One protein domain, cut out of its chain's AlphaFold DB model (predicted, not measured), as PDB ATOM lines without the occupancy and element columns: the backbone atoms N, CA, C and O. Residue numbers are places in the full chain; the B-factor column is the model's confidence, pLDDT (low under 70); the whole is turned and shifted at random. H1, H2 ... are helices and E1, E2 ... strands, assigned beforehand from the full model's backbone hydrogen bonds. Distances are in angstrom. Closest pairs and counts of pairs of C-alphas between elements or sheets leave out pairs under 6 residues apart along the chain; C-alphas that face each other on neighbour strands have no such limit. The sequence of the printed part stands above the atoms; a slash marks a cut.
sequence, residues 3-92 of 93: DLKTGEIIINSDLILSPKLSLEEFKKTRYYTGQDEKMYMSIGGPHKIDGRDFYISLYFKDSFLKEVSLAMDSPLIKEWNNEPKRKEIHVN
ATOM      1  N   ASP A   3     283.480 194.346 164.854       91.00
ATOM      2  CA  ASP A   3     284.478 193.708 163.999       91.00
ATOM      3  C   ASP A   3     284.987 192.430 164.677       91.00
ATOM      4  O   ASP A   3     285.748 192.463 165.643       91.00
ATOM      5  N   LEU A   4     284.568 191.276 164.157       88.06
ATOM      6  CA  LEU A   4     284.947 189.971 164.706       88.06
ATOM      7  C   LEU A   4     286.400 189.573 164.404       88.06
ATOM      8  O   LEU A   4     286.902 188.632 165.015       88.06
ATOM      9  N   LYS A   5     287.082 190.248 163.471       91.25
ATOM     10  CA  LYS A   5     288.496 189.989 163.168       91.25
ATOM     11  C   LYS A   5     289.406 190.701 164.157       91.25
ATOM     12  O   LYS A   5     290.403 190.123 164.582       91.25
ATOM     13  N   THR A   6     289.085 191.949 164.496       91.12
ATOM     14  CA  THR A   6     289.899 192.767 165.411       91.12
ATOM     15  C   THR A   6     289.421 192.692 166.861       91.12
ATOM     16  O   THR A   6     290.190 192.993 167.774       91.12
ATOM     17  N   GLY A   7     288.174 192.265 167.083       88.12
ATOM     18  CA  GLY A   7     287.515 192.315 168.387       88.12
ATOM     19  C   GLY A   7     287.079 193.728 168.778       88.12
ATOM     20  O   GLY A   7     286.841 193.988 169.957       88.12
ATOM     21  N   GLU A   8     287.017 194.655 167.819       94.75
ATOM     22  CA  GLU A   8     286.636 196.041 168.068       94.75
ATOM     23  C   GLU A   8     285.121 196.219 168.019       94.75
ATOM     24  O   GLU A   8     284.434 195.741 167.115       94.75
ATOM     25  N   ILE A   9     284.594 196.965 168.985       94.75
ATOM     26  CA  ILE A   9     283.193 197.370 169.025       94.75
ATOM     27  C   ILE A   9     283.153 198.889 168.902       94.75
ATOM     28  O   ILE A   9     283.530 199.626 169.814       94.75
ATOM     29  N   ILE A  10     282.688 199.360 167.748       92.88
ATOM     30  CA  ILE A  10     282.542 200.783 167.452       92.88
ATOM     31  C   ILE A  10     281.170 201.235 167.941       92.88
ATOM     32  O   ILE A  10     280.145 200.851 167.359       92.88
ATOM     33  N   ILE A  11     281.171 202.054 168.994       90.62
ATOM     34  CA  ILE A  11     279.965 202.642 169.588       90.62
ATOM     35  C   ILE A  11     279.585 203.927 168.853       90.62
ATOM     36  O   ILE A  11     278.425 204.147 168.517       90.62
ATOM     37  N   ASN A  12     280.573 204.785 168.604       86.75
ATOM     38  CA  ASN A  12     280.486 205.996 167.787       86.75
ATOM     39  C   ASN A  12     281.907 206.495 167.474       86.75
ATOM     40  O   ASN A  12     282.882 205.813 167.782       86.75
ATOM     41  N   SER A  13     282.023 207.682 166.875       84.50
ATOM     42  CA  SER A  13     283.308 208.332 166.584       84.50
ATOM     43  C   SER A  13     284.198 208.532 167.811       84.50
ATOM     44  O   SER A  13     285.413 208.592 167.667       84.50
ATOM     45  N   ASP A  14     283.603 208.623 169.003       85.06
ATOM     46  CA  ASP A  14     284.293 209.045 170.224       85.06
ATOM     47  C   ASP A  14     284.647 207.860 171.136       85.06
ATOM     48  O   ASP A  14     285.345 208.037 172.135       85.06
ATOM     49  N   LEU A  15     284.143 206.655 170.841       90.62
ATOM     50  CA  LEU A  15     284.396 205.456 171.637       90.62
ATOM     51  C   LEU A  15     284.468 204.205 170.761       90.62
ATOM     52  O   LEU A  15     283.457 203.691 170.271       90.62
ATOM     53  N   ILE A  16     285.689 203.691 170.651       94.81
ATOM     54  CA  ILE A  16     285.997 202.377 170.099       94.81
ATOM     55  C   ILE A  16     286.443 201.502 171.266       94.81
ATOM     56  O   ILE A  16     287.457 201.773 171.910       94.81
ATOM     57  N   LEU A  17     285.675 200.457 171.552       95.56
ATOM     58  CA  LEU A  17     286.044 199.456 172.542       95.56
ATOM     59  C   LEU A  17     286.950 198.441 171.858       95.56
ATOM     60  O   LEU A  17     286.553 197.823 170.874       95.56
ATOM     61  N   SER A  18     288.166 198.282 172.362       95.12
ATOM     62  CA  SER A  18     289.141 197.349 171.804       95.12
ATOM     63  C   SER A  18     289.946 196.693 172.924       95.12
ATOM     64  O   SER A  18     290.083 197.288 173.995       95.12
ATOM     65  N   PRO A  19     290.577 195.532 172.676       90.81
ATOM     66  CA  PRO A  19     291.502 194.922 173.636       90.81
ATOM     67  C   PRO A  19     292.696 195.814 174.020       90.81
ATOM     68  O   PRO A  19     293.411 195.512 174.973       90.81
ATOM     69  N   LYS A  20     292.945 196.888 173.258       94.06
ATOM     70  CA  LYS A  20     294.030 197.849 173.487       94.06
ATOM     71  C   LYS A  20     293.589 199.061 174.306       94.06
ATOM     72  O   LYS A  20     294.457 199.795 174.763       94.06
ATOM     73  N   LEU A  21     292.283 199.270 174.493       94.94
ATOM     74  CA  LEU A  21     291.760 200.394 175.265       94.94
ATOM     75  C   LEU A  21     292.216 200.271 176.721       94.94
ATOM     76  O   LEU A  21     291.846 199.321 177.422       94.94
ATOM     77  N   SER A  22     293.008 201.234 177.178       94.31
ATOM     78  CA  SER A  22     293.434 201.308 178.573       94.31
ATOM     79  C   SER A  22     292.399 202.015 179.449       94.31
ATOM     80  O   SER A  22     291.601 202.832 178.984       94.31
ATOM     81  N   LEU A  23     292.437 201.728 180.751       92.12
ATOM     82  CA  LEU A  23     291.596 202.405 181.740       92.12
ATOM     83  C   LEU A  23     291.829 203.924 181.731       92.12
ATOM     84  O   LEU A  23     290.881 204.698 181.785       92.12
ATOM     85  N   GLU A  24     293.085 204.353 181.610       92.50
ATOM     86  CA  GLU A  24     293.455 205.773 181.599       92.50
ATOM     87  C   GLU A  24     292.992 206.502 180.333       92.50
ATOM     88  O   GLU A  24     292.660 207.686 180.381       92.50
ATOM     89  N   GLU A  25     292.932 205.816 179.192       94.06
ATOM     90  CA  GLU A  25     292.293 206.361 177.992       94.06
ATOM     91  C   GLU A  25     290.780 206.448 178.169       94.06
ATOM     92  O   GLU A  25     290.188 207.481 177.860       94.06
ATOM     93  N   PHE A  26     290.154 205.412 178.734       92.50
ATOM     94  CA  PHE A  26     288.718 205.414 178.991       92.50
ATOM     95  C   PHE A  26     288.293 206.538 179.951       92.50
ATOM     96  O   PHE A  26     287.301 207.223 179.686       92.50
ATOM     97  N   LYS A  27     289.077 206.800 181.008       91.31
ATOM     98  CA  LYS A  27     288.857 207.893 181.975       91.31
ATOM     99  C   LYS A  27     288.829 209.290 181.339       91.31
ATOM    100  O   LYS A  27     288.257 210.207 181.919       91.31
ATOM    101  N   LYS A  28     289.419 209.463 180.150       92.19
ATOM    102  CA  LYS A  28     289.405 210.732 179.393       92.19
ATOM    103  C   LYS A  28     288.149 210.903 178.539       92.19
ATOM    104  O   LYS A  28     287.927 211.977 177.986       92.19
ATOM    105  N   THR A  29     287.346 209.853 178.388       91.50
ATOM    106  CA  THR A  29     286.112 209.908 177.606       91.50
ATOM    107  C   THR A  29     284.976 210.516 178.424       91.50
ATOM    108  O   THR A  29     284.948 210.427 179.649       91.50
ATOM    109  N   ARG A  30     283.962 211.053 177.740       91.25
ATOM    110  CA  ARG A  30     282.728 211.542 178.384       91.25
ATOM    111  C   ARG A  30     281.906 210.454 179.092       91.25
ATOM    112  O   ARG A  30     280.934 210.778 179.763       91.25
ATOM    113  N   TYR A  31     282.236 209.178 178.880       90.88
ATOM    114  CA  TYR A  31     281.503 208.037 179.435       90.88
ATOM    115  C   TYR A  31     282.001 207.639 180.829       90.88
ATOM    116  O   TYR A  31     281.339 206.864 181.523       90.88
ATOM    117  N   TYR A  32     283.146 208.180 181.249       90.25
ATOM    118  CA  TYR A  32     283.625 208.060 182.614       90.25
ATOM    119  C   TYR A  32     282.996 209.153 183.481       90.25
ATOM    120  O   TYR A  32     283.201 210.345 183.253       90.25
ATOM    121  N   THR A  33     282.227 208.750 184.488       86.81
ATOM    122  CA  THR A  33     281.507 209.658 185.396       86.81
ATOM    123  C   THR A  33     281.992 209.527 186.840       86.81
ATOM    124  O   THR A  33     281.253 209.844 187.768       86.81
ATOM    125  N   GLY A  34     283.211 209.015 187.042       79.31
ATOM    126  CA  GLY A  34     283.741 208.708 188.372       79.31
ATOM    127  C   GLY A  34     283.159 207.428 188.976       79.31
ATOM    128  O   GLY A  34     282.993 207.358 190.192       79.31
ATOM    129  N   GLN A  35     282.803 206.439 188.140       74.44
ATOM    130  CA  GLN A  35     282.384 205.119 188.622       74.44
ATOM    131  C   GLN A  35     283.480 204.506 189.526       74.44
ATOM    132  O   GLN A  35     284.665 204.676 189.249       74.44
ATOM    133  N   ASP A  36     283.072 203.811 190.599       67.44
ATOM    134  CA  ASP A  36     283.960 203.159 191.582       67.44
ATOM    135  C   ASP A  36     285.028 202.316 190.857       67.44
ATOM    136  O   ASP A  36     284.691 201.523 189.976       67.44
ATOM    137  N   GLU A  37     286.308 202.468 191.218       62.34
ATOM    138  CA  GLU A  37     287.468 201.865 190.530       62.34
ATOM    139  C   GLU A  37     287.523 200.327 190.629       62.34
ATOM    140  O   GLU A  37     288.531 199.699 190.306       62.34
ATOM    141  N   LYS A  38     286.418 199.680 191.015       65.56
ATOM    142  CA  LYS A  38     286.217 198.226 191.072       65.56
ATOM    143  C   LYS A  38     286.223 197.540 189.705       65.56
ATOM    144  O   LYS A  38     285.668 196.456 189.561       65.56
ATOM    145  N   MET A  39     286.884 198.122 188.710       68.44
ATOM    146  CA  MET A  39     287.128 197.542 187.393       68.44
ATOM    147  C   MET A  39     285.885 197.267 186.536       68.44
ATOM    148  O   MET A  39     286.059 196.893 185.384       68.44
ATOM    149  N   TYR A  40     284.662 197.478 187.034       81.31
ATOM    150  CA  TYR A  40     283.415 197.321 186.281       81.31
ATOM    151  C   TYR A  40     282.752 198.684 186.068       81.31
ATOM    152  O   TYR A  40     282.367 199.352 187.027       81.31
ATOM    153  N   MET A  41     282.617 199.106 184.814       85.56
ATOM    154  CA  MET A  41     282.086 200.418 184.443       85.56
ATOM    155  C   MET A  41     280.922 200.263 183.478       85.56
ATOM    156  O   MET A  41     281.054 199.636 182.435       85.56
ATOM    157  N   SER A  42     279.788 200.877 183.796       86.62
ATOM    158  CA  SER A  42     278.672 200.997 182.857       86.62
ATOM    159  C   SER A  42     278.729 202.351 182.170       86.62
ATOM    160  O   SER A  42     278.876 203.374 182.845       86.62
ATOM    161  N   ILE A  43     278.584 202.363 180.847       90.06
ATOM    162  CA  ILE A  43     278.381 203.613 180.110       90.06
ATOM    163  C   ILE A  43     276.897 203.994 180.164       90.06
ATOM    164  O   ILE A  43     276.017 203.135 180.230       90.06
ATOM    165  N   GLY A  44     276.624 205.294 180.246       87.44
ATOM    166  CA  GLY A  44     275.285 205.799 180.532       87.44
ATOM    167  C   GLY A  44     274.314 205.642 179.362       87.44
ATOM    168  O   GLY A  44     274.527 206.224 178.303       87.44
ATOM    169  N   GLY A  45     273.193 204.960 179.610       88.19
ATOM    170  CA  GLY A  45     272.088 204.834 178.658       88.19
ATOM    171  C   GLY A  45     272.321 203.803 177.543       88.19
ATOM    172  O   GLY A  45     273.353 203.131 177.515       88.19
ATOM    173  N   PRO A  46     271.334 203.635 176.645       90.75
ATOM    174  CA  PRO A  46     271.461 202.747 175.504       90.75
ATOM    175  C   PRO A  46     272.323 203.370 174.397       90.75
ATOM    176  O   PRO A  46     272.232 204.562 174.095       90.75
ATOM    177  N   HIS A  47     273.121 202.535 173.740       92.06
ATOM    178  CA  HIS A  47     273.959 202.902 172.608       92.06
ATOM    179  C   HIS A  47     273.675 202.021 171.396       92.06
ATOM    180  O   HIS A  47     273.506 200.807 171.514       92.06
ATOM    181  N   LYS A  48     273.666 202.640 170.214       91.50
ATOM    182  CA  LYS A  48     273.323 201.963 168.968       91.50
ATOM    183  C   LYS A  48     274.531 201.239 168.378       91.50
ATOM    184  O   LYS A  48     275.518 201.871 168.012       91.50
ATOM    185  N   ILE A  49     274.421 199.925 168.215       91.50
ATOM    186  CA  ILE A  49     275.380 199.071 167.508       91.50
ATOM    187  C   ILE A  49     274.602 198.337 166.414       91.50
ATOM    188  O   ILE A  49     273.654 197.609 166.698       91.50
ATOM    189  N   ASP A  50     274.972 198.563 165.152       88.38
ATOM    190  CA  ASP A  50     274.371 197.916 163.973       88.38
ATOM    191  C   ASP A  50     272.834 198.004 163.954       88.38
ATOM    192  O   ASP A  50     272.111 197.047 163.680       88.38
ATOM    193  N   GLY A  51     272.329 199.196 164.289       88.31
ATOM    194  CA  GLY A  51     270.903 199.523 164.299       88.31
ATOM    195  C   GLY A  51     270.154 199.143 165.579       88.31
ATOM    196  O   GLY A  51     269.038 199.628 165.772       88.31
ATOM    197  N   ARG A  52     270.751 198.353 166.479       89.06
ATOM    198  CA  ARG A  52     270.132 197.896 167.734       89.06
ATOM    199  C   ARG A  52     270.689 198.648 168.936       89.06
ATOM    200  O   ARG A  52     271.867 198.983 168.955       89.06
ATOM    201  N   ASP A  53     269.837 198.911 169.915       90.75
ATOM    202  CA  ASP A  53     270.195 199.650 171.121       90.75
ATOM    203  C   ASP A  53     270.630 198.683 172.236       90.75
ATOM    204  O   ASP A  53     269.998 197.647 172.462       90.75
ATOM    205  N   PHE A  54     271.748 198.996 172.894       91.50
ATOM    206  CA  PHE A  54     272.355 198.172 173.940       91.50
ATOM    207  C   PHE A  54     272.768 199.007 175.147       91.50
ATOM    208  O   PHE A  54     273.390 200.056 174.995       91.50
ATOM    209  N   TYR A  55     272.529 198.484 176.343       92.00
ATOM    210  CA  TYR A  55     273.270 198.880 177.534       92.00
ATOM    211  C   TYR A  55     274.620 198.177 177.542       92.00
ATOM    212  O   TYR A  55     274.717 196.996 177.198       92.00
ATOM    213  N   ILE A  56     275.664 198.908 177.920       93.31
ATOM    214  CA  ILE A  56     277.038 198.435 177.777       93.31
ATOM    215  C   ILE A  56     277.764 198.566 179.108       93.31
ATOM    216  O   ILE A  56     277.790 199.633 179.731       93.31
ATOM    217  N   SER A  57     278.386 197.466 179.513       92.62
ATOM    218  CA  SER A  57     279.282 197.415 180.657       92.62
ATOM    219  C   SER A  57     280.655 196.922 180.229       92.62
ATOM    220  O   SER A  57     280.790 196.079 179.344       92.62
ATOM    221  N   LEU A  58     281.677 197.474 180.863       93.69
ATOM    222  CA  LEU A  58     283.080 197.273 180.559       93.69
ATOM    223  C   LEU A  58     283.771 196.726 181.796       93.69
ATOM    224  O   LEU A  58     283.574 197.253 182.892       93.69
ATOM    225  N   TYR A  59     284.622 195.726 181.607       92.38
ATOM    226  CA  TYR A  59     285.500 195.238 182.656       92.38
ATOM    227  C   TYR A  59     286.965 195.400 182.262       92.38
ATOM    228  O   TYR A  59     287.405 194.924 181.210       92.38
ATOM    229  N   PHE A  60     287.718 196.076 183.124       92.06
ATOM    230  CA  PHE A  60     289.145 196.313 182.955       92.06
ATOM    231  C   PHE A  60     289.943 195.396 183.884       92.06
ATOM    232  O   PHE A  60     289.583 195.165 185.029       92.06
ATOM    233  N   LYS A  61     291.061 194.859 183.411       90.44
ATOM    234  CA  LYS A  61     292.001 194.095 184.240       90.44
ATOM    235  C   LYS A  61     293.409 194.386 183.773       90.44
ATOM    236  O   LYS A  61     293.645 194.494 182.569       90.44
ATOM    237  N   ASP A  62     294.330 194.508 184.722       90.69
ATOM    238  CA  ASP A  62     295.722 194.871 184.444       90.69
ATOM    239  C   ASP A  62     295.805 196.160 183.599       90.69
ATOM    240  O   ASP A  62     296.615 196.269 182.685       90.69
ATOM    241  N   SER A  63     294.910 197.116 183.881       90.56
ATOM    242  CA  SER A  63     294.765 198.415 183.201       90.56
ATOM    243  C   SER A  63     294.225 198.396 181.764       90.56
ATOM    244  O   SER A  63     294.138 199.463 181.158       90.56
ATOM    245  N   PHE A  64     293.795 197.248 181.230       94.00
ATOM    246  CA  PHE A  64     293.240 197.133 179.872       94.00
ATOM    247  C   PHE A  64     291.837 196.532 179.858       94.00
ATOM    248  O   PHE A  64     291.495 195.717 180.718       94.00
ATOM    249  N   LEU A  65     291.040 196.897 178.854       94.31
ATOM    250  CA  LEU A  65     289.723 196.311 178.622       94.31
ATOM    251  C   LEU A  65     289.855 194.802 178.368       94.31
ATOM    252  O   LEU A  65     290.576 194.369 177.468       94.31
ATOM    253  N   LYS A  66     289.160 193.995 179.173       93.31
ATOM    254  CA  LYS A  66     289.130 192.530 179.036       93.31
ATOM    255  C   LYS A  66     287.794 191.999 178.577       93.31
ATOM    256  O   LYS A  66     287.761 190.986 177.887       93.31
ATOM    257  N   GLU A  67     286.718 192.660 178.967       92.88
ATOM    258  CA  GLU A  67     285.377 192.202 178.653       92.88
ATOM    259  C   GLU A  67     284.465 193.388 178.360       92.88
ATOM    260  O   GLU A  67     284.547 194.447 178.990       92.88
ATOM    261  N   VAL A  68     283.588 193.167 177.384       94.50
ATOM    262  CA  VAL A  68     282.467 194.035 177.050       94.50
ATOM    263  C   VAL A  68     281.203 193.197 177.151       94.50
ATOM    264  O   VAL A  68     281.037 192.224 176.417       94.50
ATOM    265  N   SER A  69     280.311 193.601 178.043       92.94
ATOM    266  CA  SER A  69     278.984 193.020 178.192       92.94
ATOM    267  C   SER A  69     277.963 193.908 177.482       92.94
ATOM    268  O   SER A  69     277.861 195.102 177.770       92.94
ATOM    269  N   LEU A  70     277.212 193.323 176.542       93.12
ATOM    270  CA  LEU A  70     276.146 193.987 175.789       93.12
ATOM    271  C   LEU A  70     274.792 193.419 176.216       93.12
ATOM    272  O   LEU A  70     274.501 192.246 175.980       93.12
ATOM    273  N   ALA A  71     273.945 194.256 176.803       90.44
ATOM    274  CA  ALA A  71     272.566 193.911 177.127       90.44
ATOM    275  C   ALA A  71     271.625 194.624 176.155       90.44
ATOM    276  O   ALA A  71     271.626 195.849 176.076       90.44
ATOM    277  N   MET A  72     270.834 193.865 175.394       88.38
ATOM    278  CA  MET A  72     269.874 194.440 174.448       88.38
ATOM    279  C   MET A  72     268.825 195.277 175.178       88.38
ATOM    280  O   MET A  72     268.171 194.780 176.097       88.38
ATOM    281  N   ASP A  73     268.619 196.509 174.718       81.56
ATOM    282  CA  ASP A  73     267.469 197.305 175.123       81.56
ATOM    283  C   ASP A  73     266.216 196.718 174.456       81.56
ATOM    284  O   ASP A  73     266.041 196.771 173.234       81.56
ATOM    285  N   SER A  74     265.388 196.039 175.253       71.56
ATOM    286  CA  SER A  74     264.216 195.322 174.762       71.56
ATOM    287  C   SER A  74     262.940 196.100 175.070       71.56
ATOM    288  O   SER A  74     262.505 196.136 176.225       71.56
ATOM    289  N   PRO A  75     262.227 196.605 174.047       64.06
ATOM    290  CA  PRO A  75     260.930 197.249 174.231       64.06
ATOM    291  C   PRO A  75     259.818 196.258 174.624       64.06
ATOM    292  O   PRO A  75     258.666 196.667 174.773       64.06
ATOM    293  N   LEU A  76     260.115 194.963 174.768       62.88
ATOM    294  CA  LEU A  76     259.178 193.975 175.312       62.88
ATOM    295  C   LEU A  76     259.147 194.000 176.848       62.88
ATOM    296  O   LEU A  76     258.164 193.574 177.447       62.88
ATOM    297  N   ILE A  77     260.187 194.538 177.493       59.75
ATOM    298  CA  ILE A  77     260.318 194.620 178.953       59.75
ATOM    299  C   ILE A  77     260.298 196.100 179.336       59.75
ATOM    300  O   ILE A  77     261.300 196.680 179.735       59.75
ATOM    301  N   LYS A  78     259.149 196.747 179.125       55.47
ATOM    302  CA  LYS A  78     259.077 198.214 179.144       55.47
ATOM    303  C   LYS A  78     259.177 198.859 180.520       55.47
ATOM    304  O   LYS A  78     259.566 200.017 180.574       55.47
ATOM    305  N   GLU A  79     258.851 198.174 181.619       56.31
ATOM    306  CA  GLU A  79     258.800 198.842 182.926       56.31
ATOM    307  C   GLU A  79     259.127 197.919 184.105       56.31
ATOM    308  O   GLU A  79     258.523 196.858 184.278       56.31
ATOM    309  N   TRP A  80     260.030 198.379 184.978       53.06
ATOM    310  CA  TRP A  80     260.311 197.769 186.285       53.06
ATOM    311  C   TRP A  80     259.053 197.676 187.165       53.06
ATOM    312  O   TRP A  80     258.889 196.739 187.943       53.06
ATOM    313  N   ASN A  81     258.123 198.614 186.974       58.81
ATOM    314  CA  ASN A  81     256.904 198.765 187.767       58.81
ATOM    315  C   ASN A  81     255.801 197.756 187.400       58.81
ATOM    316  O   ASN A  81     254.772 197.711 188.068       58.81
ATOM    317  N   ASN A  82     255.993 196.943 186.354       62.69
ATOM    318  CA  ASN A  82     254.997 195.989 185.860       62.69
ATOM    319  C   ASN A  82     255.467 194.532 186.025       62.69
ATOM    320  O   ASN A  82     255.392 193.708 185.112       62.69
ATOM    321  N   GLU A  83     255.974 194.223 187.222       59.81
ATOM    322  CA  GLU A  83     256.444 192.894 187.633       59.81
ATOM    323  C   GLU A  83     255.439 191.752 187.357       59.81
ATOM    324  O   GLU A  83     255.876 190.723 186.829       59.81
ATOM    325  N   PRO A  84     254.112 191.926 187.559       69.06
ATOM    326  CA  PRO A  84     253.133 190.884 187.242       69.06
ATOM    327  C   PRO A  84     253.115 190.489 185.757       69.06
ATOM    328  O   PRO A  84     253.160 189.304 185.438       69.06
ATOM    329  N   LYS A  85     253.155 191.461 184.834       65.06
ATOM    330  CA  LYS A  85     253.169 191.197 183.381       65.06
ATOM    331  C   LYS A  85     254.461 190.533 182.909       65.06
ATOM    332  O   LYS A  85     254.460 189.783 181.940       65.06
ATOM    333  N   ARG A  86     255.583 190.778 183.594       63.62
ATOM    334  CA  ARG A  86     256.848 190.088 183.292       63.62
ATOM    335  C   ARG A  86     256.794 188.602 183.638       63.62
ATOM    336  O   ARG A  86     257.380 187.800 182.917       63.62
ATOM    337  N   LYS A  87     256.102 188.226 184.717       65.88
ATOM    338  CA  LYS A  87     255.926 186.816 185.097       65.88
ATOM    339  C   LYS A  87     255.086 186.041 184.084       65.88
ATOM    340  O   LYS A  87     255.377 184.876 183.853       65.88
ATOM    341  N   GLU A  88     254.127 186.683 183.420       67.62
ATOM    342  CA  GLU A  88     253.329 186.051 182.354       67.62
ATOM    343  C   GLU A  88     254.180 185.593 181.158       67.62
ATOM    344  O   GLU A  88     253.880 184.571 180.544       67.62
ATOM    345  N   ILE A  89     255.283 186.290 180.858       63.72
ATOM    346  CA  ILE A  89     256.227 185.893 179.799       63.72
ATOM    347  C   ILE A  89     256.929 184.574 180.161       63.72
ATOM    348  O   ILE A  89     257.176 183.755 179.284       63.72
ATOM    349  N   HIS A  90     257.212 184.336 181.446       59.38
ATOM    350  CA  HIS A  90     257.846 183.098 181.915       59.38
ATOM    351  C   HIS A  90     256.900 181.891 181.936       59.38
ATOM    352  O   HIS A  90     257.378 180.762 181.950       59.38
ATOM    353  N   VAL A  91     255.581 182.113 181.967       54.94
ATOM    354  CA  VAL A  91     254.570 181.041 182.039       54.94
ATOM    355  C   VAL A  91     254.230 180.473 180.653       54.94
ATOM    356  O   VAL A  91     253.725 179.360 180.561       54.94
ATOM    357  N   ASN A  92     254.533 181.205 179.577       53.62
ATOM    358  CA  ASN A  92     254.194 180.832 178.198       53.62
ATOM    359  C   ASN A  92     255.401 180.363 177.355       53.62
ATOM    360  O   ASN A  92     255.328 180.405 176.126       53.62
TER     361      ASN A  92
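Overview. This is residues 3 to 92 of the 93 residues of an uncharacterized protein of Thermoanaerobacter uzonensis DSM 18761 (UniProt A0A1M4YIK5). A long, strongly twisted hairpin of two strands, E5 and E6, makes the middle of the body; E5 bends, and its first part folds into a second, smaller hairpin with E4. A separate small hairpin, E1 and E2, sits near E4 and E6, H1 is near the turn between E5 and E6, and a tail after E6 runs away from the body to H2. The printed part has 90 residues with six named strands and two named helices, in the order E1 E2 H1 E3 E4 E5 E6 H2, and its class is mixed, helices and strands. E3, E4, E5 and E6 form a branched sheet whose neighbour pairs are antiparallel, and E1 and E2 form an antiparallel sheet of two. The whole is loose, with a radius of gyration of the C-alphas of 15.7 A and spans of 44 by 31 by 21 A.

Arrangement. E5, residues 52 to 61, bends by 52 degrees at residue 55 and has three neighbours. E6, residues 64 to 72, lies on one side of it, beside residues 54 to 61, with N 57 and O 69 3.0 A apart. On the other side are E4, residues 47 to 49, beside residues 52 to 54, with N 47 and O 54 at 2.8 A, and E3, residues 40 to 42, beside residues 56 to 59, with N 58 and O 41 at 2.7 A. E4, E5 and E6 are a meander, each strand the antiparallel neighbour of the one before. E1, residues 8 to 12, and E2, residues 15 to 17, are a hairpin, with N 9 and O 17 2.9 A apart. The closest C-alphas of E1 and E4 are those of Ile 11 and Ile 49, at 6.2 A. H1, residues 23 to 26, is on the branched sheet at a height of 7.0 A, over none of its strands, but only just: 2 of its 4 C-alphas fall on E6. H2, residues 83 to 91, is not on that sheet and is apart from E5. H1 is too short for an O i to N i+4 pair; in H2, 3 of 5 are within hydrogen-bond range.

Along the chain. E5 is 27.7 A long, from C-alpha 52 at (270.132, 197.896, 167.734) to C-alpha 61 at (292.001, 194.095, 184.240). E6 is 24.1 A long, H2 13.2 A and E1 11.7 A. E3, E4, E2 and H1 measure 6.9 A, 6.5 A, 6.3 A and 5.0 A. H2 ends with C-alpha 91 at (254.570, 181.041, 182.039).

Size, cuts and confidence. The C-alphas farthest apart, of Glu 24 and Asn 92, are 46.6 A apart. The printed part has no cut. The link from H1 to E3 is long, with 13 residues, and residues 79 to 84 stand free. Residues 36 to 39 and 75 to 92 have pLDDT under 70; the mean of the printed part is 83.3.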